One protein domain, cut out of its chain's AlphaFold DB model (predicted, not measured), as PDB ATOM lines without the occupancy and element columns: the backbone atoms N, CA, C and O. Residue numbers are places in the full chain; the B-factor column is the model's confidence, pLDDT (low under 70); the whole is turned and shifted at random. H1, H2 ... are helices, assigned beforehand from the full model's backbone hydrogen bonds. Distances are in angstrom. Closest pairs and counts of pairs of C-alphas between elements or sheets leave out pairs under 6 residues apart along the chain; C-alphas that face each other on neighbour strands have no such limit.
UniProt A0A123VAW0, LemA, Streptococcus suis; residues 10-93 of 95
ATOM      1  N   GLN A  10     106.906 115.245 151.053       74.94
ATOM      2  CA  GLN A  10     106.094 114.625 149.998       74.94
ATOM      3  C   GLN A  10     106.511 113.176 149.722       74.94
ATOM      4  O   GLN A  10     105.656 112.296 149.577       74.94
ATOM      5  N   GLU A  11     107.817 112.920 149.684       78.31
ATOM      6  CA  GLU A  11     108.391 111.581 149.533       78.31
ATOM      7  C   GLU A  11     108.089 110.727 150.769       78.31
ATOM      8  O   GLU A  11     107.722 109.555 150.656       78.31
ATOM      9  N   PHE A  12     108.143 111.333 151.957       77.25
ATOM     10  CA  PHE A  12     107.816 110.647 153.202       77.25
ATOM     11  C   PHE A  12     106.330 110.274 153.281       77.25
ATOM     12  O   PHE A  12     105.981 109.146 153.627       77.25
ATOM     13  N   GLY A  13     105.437 111.175 152.865       79.19
ATOM     14  CA  GLY A  13     104.005 110.901 152.756       79.19
ATOM     15  C   GLY A  13     103.683 109.799 151.737       79.19
ATOM     16  O   GLY A  13     102.782 108.992 151.966       79.19
ATOM     17  N   GLN A  14     104.428 109.715 150.628       80.69
ATOM     18  CA  GLN A  14     104.316 108.610 149.664       80.69
ATOM     19  C   GLN A  14     104.734 107.270 150.271       80.69
ATOM     20  O   GLN A  14     104.031 106.275 150.086       80.69
ATOM     21  N   PHE A  15     105.841 107.248 151.011       78.19
ATOM     22  CA  PHE A  15     106.318 106.058 151.709       78.19
ATOM     23  C   PHE A  15     105.297 105.561 152.742       78.19
ATOM     24  O   PHE A  15     104.957 104.381 152.768       78.19
ATOM     25  N   LEU A  16     104.715 106.462 153.534       73.50
ATOM     26  CA  LEU A  16     103.748 106.088 154.568       73.50
ATOM     27  C   LEU A  16     102.409 105.579 154.033       73.50
ATOM     28  O   LEU A  16     101.752 104.788 154.708       73.50
ATOM     29  N   ARG A  17     102.018 105.931 152.802       74.06
ATOM     30  CA  ARG A  17     100.862 105.297 152.140       74.06
ATOM     31  C   ARG A  17     101.040 103.790 151.940       74.06
ATOM     32  O   ARG A  17     100.045 103.084 151.805       74.06
ATOM     33  N   GLN A  18     102.277 103.294 151.951       79.31
ATOM     34  CA  GLN A  18     102.588 101.865 151.886       79.31
ATOM     35  C   GLN A  18     102.505 101.181 153.267       79.31
ATOM     36  O   GLN A  18     102.560  99.957 153.339       79.31
ATOM     37  N   MET A  19     102.355 101.947 154.357       78.62
ATOM     38  CA  MET A  19     102.338 101.472 155.749       78.62
ATOM     39  C   MET A  19     101.131 102.042 156.527       78.62
ATOM     40  O   MET A  19     101.297 102.907 157.393       78.62
ATOM     41  N   PRO A  20      99.901 101.563 156.255       71.75
ATOM     42  CA  PRO A  20      98.669 102.110 156.840       71.75
ATOM     43  C   PRO A  20      98.616 102.003 158.374       71.75
ATOM     44  O   PRO A  20      98.093 102.895 159.037       71.75
ATOM     45  N   GLU A  21      99.231 100.961 158.938       75.31
ATOM     46  CA  GLU A  21      99.358 100.728 160.384       75.31
ATOM     47  C   GLU A  21     100.080 101.888 161.103       75.31
ATOM     48  O   GLU A  21      99.714 102.273 162.212       75.31
ATOM     49  N   LEU A  22     101.103 102.475 160.464       73.38
ATOM     50  CA  LEU A  22     101.871 103.593 161.021       73.38
ATOM     51  C   LEU A  22     101.099 104.914 160.927       73.38
ATOM     52  O   LEU A  22     101.162 105.720 161.852       73.38
ATOM     53  N   MET A  23     100.351 105.128 159.840       67.25
ATOM     54  CA  MET A  23      99.498 106.316 159.698       67.25
ATOM     55  C   MET A  23      98.349 106.345 160.705       67.25
ATOM     56  O   MET A  23      97.931 107.424 161.112       67.25
ATOM     57  N   ALA A  24      97.856 105.185 161.145       71.44
ATOM     58  CA  ALA A  24      96.808 105.111 162.162       71.44
ATOM     59  C   ALA A  24      97.260 105.657 163.533       71.44
ATOM     60  O   ALA A  24      96.429 105.950 164.398       71.44
ATOM     61  N   ASN A  25      98.571 105.811 163.758       84.69
ATOM     62  CA  ASN A  25      99.083 106.406 164.979       84.69
ATOM     63  C   ASN A  25      99.028 107.939 164.919       84.69
ATOM     64  O   ASN A  25      99.828 108.589 164.246       84.69
ATOM     65  N   LYS A  26      98.164 108.519 165.756       82.19
ATOM     66  CA  LYS A  26      98.001 109.970 165.945       82.19
ATOM     67  C   LYS A  26      99.312 110.734 166.206       82.19
ATOM     68  O   LYS A  26      99.415 111.911 165.876       82.19
ATOM     69  N   HIS A  27     100.317 110.100 166.814       84.44
ATOM     70  CA  HIS A  27     101.615 110.736 167.076       84.44
ATOM     71  C   HIS A  27     102.425 110.898 165.785       84.44
ATOM     72  O   HIS A  27     103.067 111.925 165.591       84.44
ATOM     73  N   ILE A  28     102.365 109.906 164.894       82.81
ATOM     74  CA  ILE A  28     103.058 109.923 163.601       82.81
ATOM     75  C   ILE A  28     102.380 110.923 162.662       82.81
ATOM     76  O   ILE A  28     103.065 111.733 162.046       82.81
ATOM     77  N   GLU A  29     101.046 110.935 162.623       83.25
ATOM     78  CA  GLU A  29     100.266 111.932 161.875       83.25
ATOM     79  C   GLU A  29     100.621 113.369 162.288       83.25
ATOM     80  O   GLU A  29     100.839 114.237 161.445       83.25
ATOM     81  N   ARG A  30     100.743 113.623 163.595       87.94
ATOM     82  CA  ARG A  30     101.137 114.939 164.101       87.94
ATOM     83  C   ARG A  30     102.541 115.340 163.647       87.94
ATOM     84  O   ARG A  30     102.709 116.450 163.157       87.94
ATOM     85  N   LEU A  31     103.524 114.452 163.801       87.81
ATOM     86  CA  LEU A  31     104.902 114.731 163.385       87.81
ATOM     87  C   LEU A  31     104.987 115.011 161.882       87.81
ATOM     88  O   LEU A  31     105.703 115.912 161.470       87.81
ATOM     89  N   LEU A  32     104.224 114.280 161.067       85.19
ATOM     90  CA  LEU A  32     104.128 114.539 159.634       85.19
ATOM     91  C   LEU A  32     103.632 115.939 159.333       85.19
ATOM     92  O   LEU A  32     104.262 116.647 158.555       85.19
ATOM     93  N   ASN A  33     102.520 116.328 159.950       86.25
ATOM     94  CA  ASN A  33     101.945 117.649 159.750       86.25
ATOM     95  C   ASN A  33     102.939 118.742 160.162       86.25
ATOM     96  O   ASN A  33     103.138 119.684 159.405       86.25
ATOM     97  N   GLU A  34     103.645 118.573 161.283       89.75
ATOM     98  CA  GLU A  34     104.702 119.498 161.709       89.75
ATOM     99  C   GLU A  34     105.870 119.552 160.694       89.75
ATOM    100  O   GLU A  34     106.377 120.632 160.387       89.75
ATOM    101  N   ILE A  35     106.276 118.423 160.100       89.62
ATOM    102  CA  ILE A  35     107.297 118.399 159.032       89.62
ATOM    103  C   ILE A  35     106.792 119.127 157.775       89.62
ATOM    104  O   ILE A  35     107.509 119.964 157.232       89.62
ATOM    105  N   PHE A  36     105.559 118.870 157.331       86.25
ATOM    106  CA  PHE A  36     104.963 119.577 156.192       86.25
ATOM    107  C   PHE A  36     104.888 121.088 156.441       86.25
ATOM    108  O   PHE A  36     105.243 121.882 155.570       86.25
ATOM    109  N   GLU A  37     104.450 121.496 157.632       91.12
ATOM    110  CA  GLU A  37     104.356 122.903 158.021       91.12
ATOM    111  C   GLU A  37     105.731 123.571 158.054       91.12
ATOM    112  O   GLU A  37     105.898 124.671 157.524       91.12
ATOM    113  N   THR A  38     106.733 122.915 158.639       93.69
ATOM    114  CA  THR A  38     108.099 123.452 158.702       93.69
ATOM    115  C   THR A  38     108.753 123.539 157.325       93.69
ATOM    116  O   THR A  38     109.375 124.560 157.033       93.69
ATOM    117  N   GLU A  39     108.565 122.551 156.445       88.62
ATOM    118  CA  GLU A  39     109.073 122.587 155.066       88.62
ATOM    119  C   GLU A  39     108.391 123.688 154.245       88.62
ATOM    120  O   GLU A  39     109.067 124.466 153.568       88.62
ATOM    121  N   ASN A  40     107.068 123.830 154.367       90.31
ATOM    122  CA  ASN A  40     106.335 124.914 153.720       90.31
ATOM    123  C   ASN A  40     106.794 126.287 154.234       90.31
ATOM    124  O   ASN A  40     107.055 127.190 153.439       90.31
ATOM    125  N   ASN A  41     106.957 126.448 155.549       93.75
ATOM    126  CA  ASN A  41     107.470 127.687 156.130       93.75
ATOM    127  C   ASN A  41     108.879 127.993 155.620       93.75
ATOM    128  O   ASN A  41     109.148 129.121 155.213       93.75
ATOM    129  N   LEU A  42     109.770 127.000 155.586       92.06
ATOM    130  CA  LEU A  42     111.118 127.161 155.050       92.06
ATOM    131  C   LEU A  42     111.087 127.598 153.579       92.06
ATOM    132  O   LEU A  42     111.811 128.520 153.208       92.06
ATOM    133  N   ALA A  43     110.236 126.990 152.749       88.81
ATOM    134  CA  ALA A  43     110.063 127.388 151.353       88.81
ATOM    135  C   ALA A  43     109.608 128.852 151.226       88.81
ATOM    136  O   ALA A  43     110.171 129.607 150.431       88.81
ATOM    137  N   GLN A  44     108.660 129.289 152.059       93.44
ATOM    138  CA  GLN A  44     108.218 130.684 152.078       93.44
ATOM    139  C   GLN A  44     109.321 131.646 152.525       93.44
ATOM    140  O   GLN A  44     109.494 132.705 151.923       93.44
ATOM    141  N   TRP A  45     110.119 131.273 153.529       95.06
ATOM    142  CA  TRP A  45     111.270 132.071 153.955       95.06
ATOM    143  C   TRP A  45     112.320 132.208 152.851       95.06
ATOM    144  O   TRP A  45     112.830 133.309 152.645       95.06
ATOM    145  N   LYS A  46     112.602 131.136 152.096       93.25
ATOM    146  CA  LYS A  46     113.506 131.175 150.931       93.25
ATOM    147  C   LYS A  46     113.011 132.169 149.871       93.25
ATOM    148  O   LYS A  46     113.785 132.995 149.390       93.25
ATOM    149  N   ILE A  47     111.718 132.126 149.538       93.62
ATOM    150  CA  ILE A  47     111.101 133.050 148.572       93.62
ATOM    151  C   ILE A  47     111.158 134.490 149.090       93.62
ATOM    152  O   ILE A  47     111.610 135.382 148.375       93.62
ATOM    153  N   SER A  48     110.747 134.717 150.340       96.12
ATOM    154  CA  SER A  48     110.735 136.046 150.956       96.12
ATOM    155  C   SER A  48     112.134 136.658 151.037       96.12
ATOM    156  O   SER A  48     112.308 137.842 150.752       96.12
ATOM    157  N   TYR A  49     113.150 135.857 151.367       96.38
ATOM    158  CA  TYR A  49     114.543 136.293 151.335       96.38
ATOM    159  C   TYR A  49     114.943 136.762 149.932       96.38
ATOM    160  O   TYR A  49     115.446 137.873 149.777       96.38
ATOM    161  N   ASN A  50     114.652 135.960 148.906       96.19
ATOM    162  CA  ASN A  50     114.975 136.309 147.525       96.19
ATOM    163  C   ASN A  50     114.253 137.577 147.060       96.19
ATOM    164  O   ASN A  50     114.875 138.423 146.429       96.19
ATOM    165  N   GLN A  51     112.987 137.764 147.432       97.12
ATOM    166  CA  GLN A  51     112.247 138.995 147.138       97.12
ATOM    167  C   GLN A  51     112.888 140.226 147.792       97.12
ATOM    168  O   GLN A  51     112.976 141.286 147.174       97.12
ATOM    169  N   GLN A  52     113.371 140.103 149.032       97.19
ATOM    170  CA  GLN A  52     114.066 141.200 149.706       97.19
ATOM    171  C   GLN A  52     115.423 141.507 149.062       97.19
ATOM    172  O   GLN A  52     115.762 142.678 148.895       97.19
ATOM    173  N   VAL A  53     116.172 140.477 148.659       97.00
ATOM    174  CA  VAL A  53     117.423 140.631 147.900       97.00
ATOM    175  C   VAL A  53     117.166 141.311 146.555       97.00
ATOM    176  O   VAL A  53     117.870 142.254 146.205       97.00
ATOM    177  N   GLU A  54     116.129 140.900 145.826       96.62
ATOM    178  CA  GLU A  54     115.728 141.520 144.561       96.62
ATOM    179  C   GLU A  54     115.376 142.996 144.744       96.62
ATOM    180  O   GLU A  54     115.868 143.849 144.002       96.62
ATOM    181  N   TYR A  55     114.556 143.308 145.750       96.69
ATOM    182  CA  TYR A  55     114.176 144.680 146.071       96.69
ATOM    183  C   TYR A  55     115.403 145.534 146.406       96.69
ATOM    184  O   TYR A  55     115.572 146.620 145.850       96.69
ATOM    185  N   PHE A  56     116.293 145.023 147.259       95.06
ATOM    186  CA  PHE A  56     117.534 145.699 147.622       95.06
ATOM    187  C   PHE A  56     118.429 145.959 146.402       95.06
ATOM    188  O   PHE A  56     118.840 147.097 146.178       95.06
ATOM    189  N   ASN A  57     118.687 144.933 145.587       95.00
ATOM    190  CA  ASN A  57     119.518 145.053 144.390       95.00
ATOM    191  C   ASN A  57     118.892 146.047 143.396       95.00
ATOM    192  O   ASN A  57     119.574 146.916 142.860       95.00
ATOM    193  N   THR A  58     117.573 146.000 143.208       94.94
ATOM    194  CA  THR A  58     116.856 146.939 142.330       94.94
ATOM    195  C   THR A  58     117.028 148.387 142.793       94.94
ATOM    196  O   THR A  58     117.353 149.257 141.982       94.94
ATOM    197  N   LEU A  59     116.872 148.651 144.096       93.75
ATOM    198  CA  LEU A  59     117.109 149.979 144.665       93.75
ATOM    199  C   LEU A  59     118.558 150.434 144.482       93.75
ATOM    200  O   LEU A  59     118.793 151.608 144.197       93.75
ATOM    201  N   LEU A  60     119.524 149.519 144.614       92.94
ATOM    202  CA  LEU A  60     120.941 149.822 144.435       92.94
ATOM    203  C   LEU A  60     121.245 150.350 143.028       92.94
ATOM    204  O   LEU A  60     122.078 151.243 142.870       92.94
ATOM    205  N   HIS A  61     120.543 149.843 142.014       92.44
ATOM    206  CA  HIS A  61     120.713 150.250 140.617       92.44
ATOM    207  C   HIS A  61     119.839 151.447 140.207       92.44
ATOM    208  O   HIS A  61     120.062 152.037 139.146       92.44
ATOM    209  N   GLN A  62     118.903 151.884 141.052       93.94
ATOM    210  CA  GLN A  62     118.024 153.017 140.764       93.94
ATOM    211  C   GLN A  62     118.722 154.371 140.988       93.94
ATOM    212  O   GLN A  62     119.454 154.577 141.956       93.94
ATOM    213  N   PHE A  63     118.484 155.348 140.105       91.44
ATOM    214  CA  PHE A  63     118.920 156.731 140.334       91.44
ATOM    215  C   PHE A  63     118.087 157.372 141.462       91.44
ATOM    216  O   PHE A  63     116.862 157.244 141.437       91.44
ATOM    217  N   PRO A  64     118.696 158.097 142.423       91.50
ATOM    218  CA  PRO A  64     120.108 158.504 142.498       91.50
ATOM    219  C   PRO A  64     121.017 157.557 143.301       91.50
ATOM    220  O   PRO A  64     122.229 157.781 143.363       91.50
ATOM    221  N   ILE A  65     120.455 156.514 143.916       91.44
ATOM    222  CA  ILE A  65     121.158 155.588 144.816       91.44
ATOM    223  C   ILE A  65     122.365 154.949 144.123       91.44
ATOM    224  O   ILE A  65     123.434 154.888 144.725       91.44
ATOM    225  N   SER A  66     122.255 154.584 142.846       90.69
ATOM    226  CA  SER A  66     123.340 153.956 142.076       90.69
ATOM    227  C   SER A  66     124.620 154.789 141.959       90.69
ATOM    228  O   SER A  66     125.710 154.234 141.800       90.69
ATOM    229  N   ILE A  67     124.532 156.118 142.079       91.94
ATOM    230  CA  ILE A  67     125.707 157.002 142.108       91.94
ATOM    231  C   ILE A  67     126.399 156.895 143.466       91.94
ATOM    232  O   ILE A  67     127.610 156.683 143.534       91.94
ATOM    233  N   ILE A  68     125.622 156.998 144.545       91.56
ATOM    234  CA  ILE A  68     126.129 156.906 145.916       91.56
ATOM    235  C   ILE A  68     126.711 155.511 146.154       91.56
ATOM    236  O   ILE A  68     127.835 155.402 146.634       91.56
ATOM    237  N   ALA A  69     126.001 154.463 145.729       90.69
ATOM    238  CA  ALA A  69     126.416 153.065 145.804       90.69
ATOM    239  C   ALA A  69     127.802 152.830 145.191       90.69
ATOM    240  O   ALA A  69     128.638 152.165 145.800       90.69
ATOM    241  N   LYS A  70     128.089 153.434 144.028       90.00
ATOM    242  CA  LYS A  70     129.409 153.359 143.383       90.00
ATOM    243  C   LYS A  70     130.501 154.062 144.191       90.00
ATOM    244  O   LYS A  70     131.609 153.537 144.274       90.00
ATOM    245  N   ILE A  71     130.196 155.208 144.804       91.69
ATOM    246  CA  ILE A  71     131.142 155.950 145.656       91.69
ATOM    247  C   ILE A  71     131.515 155.119 146.890       91.69
ATOM    248  O   ILE A  71     132.694 154.994 147.213       91.69
ATOM    249  N   ILE A  72     130.525 154.503 147.543       92.75
ATOM    250  CA  ILE A  72     130.731 153.681 148.749       92.75
ATOM    251  C   ILE A  72     131.056 152.206 148.446       92.75
ATOM    252  O   ILE A  72     131.238 151.423 149.373       92.75
ATOM    253  N   ARG A  73     131.152 151.823 147.163       90.44
ATOM    254  CA  ARG A  73     131.403 150.449 146.680       90.44
ATOM    255  C   ARG A  73     130.430 149.398 147.233       90.44
ATOM    256  O   ARG A  73     130.825 148.259 147.481       90.44
ATOM    257  N   LEU A  74     129.168 149.775 147.409       90.94
ATOM    258  CA  LEU A  74     128.112 148.847 147.807       90.94
ATOM    259  C   LEU A  74     127.803 147.899 146.636       90.94
ATOM    260  O   LEU A  74     127.764 148.332 145.484       90.94
ATOM    261  N   LYS A  75     127.646 146.605 146.930       91.12
ATOM    262  CA  LYS A  75     127.446 145.538 145.939       91.12
ATOM    263  C   LYS A  75     126.089 144.872 146.122       91.12
ATOM    264  O   LYS A  75     125.519 144.933 147.210       91.12
ATOM    265  N   ASP A  76     125.639 144.214 145.061       93.38
ATOM    266  CA  ASP A  76     124.449 143.371 145.083       93.38
ATOM    267  C   ASP A  76     124.600 142.236 146.100       93.38
ATOM    268  O   ASP A  76     125.686 141.674 146.283       93.38
ATOM    269  N   LEU A  77     123.492 141.901 146.753       94.44
ATOM    270  CA  LEU A  77     123.372 140.722 147.595       94.44
ATOM    271  C   LEU A  77     123.077 139.494 146.729       94.44
ATOM    272  O   LEU A  77     122.405 139.583 145.697       94.44
ATOM    273  N   GLU A  78     123.575 138.340 147.159       94.62
ATOM    274  CA  GLU A  78     123.342 137.076 146.469       94.62
ATOM    275  C   GLU A  78     121.970 136.497 146.818       94.62
ATOM    276  O   GLU A  78     121.528 136.529 147.966       94.62
ATOM    277  N   PHE A  79     121.298 135.932 145.815       93.88
ATOM    278  CA  PHE A  79     120.072 135.174 146.031       93.88
ATOM    279  C   PHE A  79     120.364 133.862 146.754       93.88
ATOM    280  O   PHE A  79     121.374 133.204 146.497       93.88
ATOM    281  N   TYR A  80     119.417 133.433 147.582       92.19
ATOM    282  CA  TYR A  80     119.403 132.086 148.114       92.19
ATOM    283  C   TYR A  80     119.240 131.100 146.958       92.19
ATOM    284  O   TYR A  80     118.243 131.129 146.227       92.19
ATOM    285  N   LYS A  81     120.227 130.216 146.821       87.50
ATOM    286  CA  LYS A  81     120.217 129.082 145.903       87.50
ATOM    287  C   LYS A  81     120.266 127.810 146.727       87.50
ATOM    288  O   LYS A  81     121.101 127.664 147.621       87.50
ATOM    289  N   GLU A  82     119.355 126.901 146.423       78.88
ATOM    290  CA  GLU A  82     119.394 125.563 146.987       78.88
ATOM    291  C   GLU A  82     120.656 124.872 146.467       78.88
ATOM    292  O   GLU A  82     120.847 124.760 145.256       78.88
ATOM    293  N   HIS A  83     121.557 124.484 147.371       63.12
ATOM    294  CA  HIS A  83     122.715 123.682 146.992       63.12
ATOM    295  C   HIS A  83     122.194 122.298 146.624       63.12
ATOM    296  O   HIS A  83     121.858 121.497 147.497       63.12
ATOM    297  N   SER A  84     122.072 122.034 145.327       54.94
ATOM    298  CA  SER A  84     121.813 120.682 144.859       54.94
ATOM    299  C   SER A  84     123.002 119.811 145.268       54.94
ATOM    300  O   SER A  84     124.149 120.180 145.034       54.94
ATOM    301  N   LEU A  85     122.749 118.657 145.889       55.47
ATOM    302  CA  LEU A  85     123.799 117.737 146.355       55.47
ATOM    303  C   LEU A  85     124.745 117.256 145.233       55.47
ATOM    304  O   LEU A  85     125.790 116.689 145.529       55.47
ATOM    305  N   THR A  86     124.412 117.521 143.967       54.50
ATOM    306  CA  THR A  86     125.275 117.378 142.785       54.50
ATOM    307  C   THR A  86     126.562 118.208 142.824       54.50
ATOM    308  O   THR A  86     127.469 117.924 142.049       54.50
ATOM    309  N   ASP A  87     126.674 119.195 143.718       49.56
ATOM    310  CA  ASP A  87     127.889 120.006 143.873       49.56
ATOM    311  C   ASP A  87     128.946 119.350 144.787       49.56
ATOM    312  O   ASP A  87     130.099 119.788 144.820       49.56
ATOM    313  N   PHE A  88     128.604 118.254 145.478       50.94
ATOM    314  CA  PHE A  88     129.611 117.325 145.985       50.94
ATOM    315  C   PHE A  88     130.051 116.453 144.814       50.94
ATOM    316  O   PHE A  88     129.484 115.392 144.569       50.94
ATOM    317  N   THR A  89     131.031 116.941 144.052       60.03
ATOM    318  CA  THR A  89     131.717 116.130 143.036       60.03
ATOM    319  C   THR A  89     132.104 114.779 143.640       60.03
ATOM    320  O   THR A  89     132.524 114.726 144.797       60.03
ATOM    321  N   ASP A  90     131.954 113.692 142.876       59.78
ATOM    322  CA  ASP A  90     132.254 112.319 143.319       59.78
ATOM    323  C   ASP A  90     133.659 112.209 143.968       59.78
ATOM    324  O   ASP A  90     133.861 111.480 144.941       59.78
ATOM    325  N   GLU A  91     134.590 113.079 143.549       61.62
ATOM    326  CA  GLU A  91     135.928 113.261 144.129       61.62
ATOM    327  C   GLU A  91     135.941 113.651 145.624       61.62
ATOM    328  O   GLU A  91     136.841 113.234 146.354       61.62
ATOM    329  N   MET A  92     134.958 114.412 146.122       55.66
ATOM    330  CA  MET A  92     134.842 114.767 147.548       55.66
ATOM    331  C   MET A  92     134.201 113.665 148.402       55.66
ATOM    332  O   MET A  92     134.313 113.699 149.628       55.66
ATOM    333  N   LEU A  93     133.539 112.690 147.773       60.16
ATOM    334  CA  LEU A  93     132.902 111.552 148.444       60.16
ATOM    335  C   LEU A  93     133.799 110.307 148.487       60.16
ATOM    336  O   LEU A  93     133.434 109.318 149.125       60.16
TER     337      LEU A  93
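This is residues 10 to 93 of the 95 residues of the protein "LemA" of Streptococcus suis (UniProt A0A123VAW0). One long helix, H3, makes the long axis, and the chain folds back along it from both ends: H1 lies beside its first part, joined to it by the turn that holds H2, while at the far end H4 makes a corner and residues 73 to 82 run back beside H3. From there residues 83 to 93 stick out sideways as a free arm tipped by the small helix H5. The printed part has 84 residues with five named helices in the order H1, H2, H3, H4, H5 and no named strand; its class is all helix. It is extended, with a radius of gyration of the C-alphas of 21.4 A, and flat, spanning 65 by 36 by 15 A.

Find C-alpha 26 at (98.001, 109.970, 165.945); from there H3, residues 26 to 61, runs 52.7 A to C-alpha 61 at (120.713, 150.250, 140.617). Look before it for H1, residues 10 to 16, which begins at C-alpha 10 at (106.094, 114.625, 149.998) and is 10.0 A long, and for H2, residues 20 to 23, 5.2 A long. Beyond H3 you reach H4, residues 65 to 72, 10.5 A long. The last is H5, residues 90 to 93, 5.2 A long, ending at C-alpha 93 at (132.902, 111.552, 148.444).

Start at residues 59 to 60, the part of H3 that touches H4. H3 and H4 touch only at the corner by their link, about perpendicular at 85 degrees, and their closest C-alphas are those of Leu 60 and Ser 66, 5.3 A apart. Toward the other end of H3, H1 is close but not clearly touching, with the C-alphas of Gly 13 and Leu 32 closest at 7.8 A; the two run opposite ways at a shallow tilt of 7 degrees. H2 is also close to H3 but not clearly touching, with the C-alphas of Met 23 and Glu 29 closest at 6.1 A. H5 is apart from H1, H2, H3 and H4. In H1, H3 and H4 every O i to N i+4 pair is within hydrogen-bond range; H2 and H5 are too short for such a pair.

The two C-alphas farthest apart are those of Glu 21 and Ile 71, at 65.4 A. Residues 17 to 22, 40 to 45 and 83 to 93 stand free; the body without them spans 63 by 16 by 15 A. The link from H4 to H5 is long, with 17 residues, and the other three links are tight. The printed part has no cut. The mean pLDDT of the printed part is 84.0; look for values under 70 at residue 23 and residues 83 to 93.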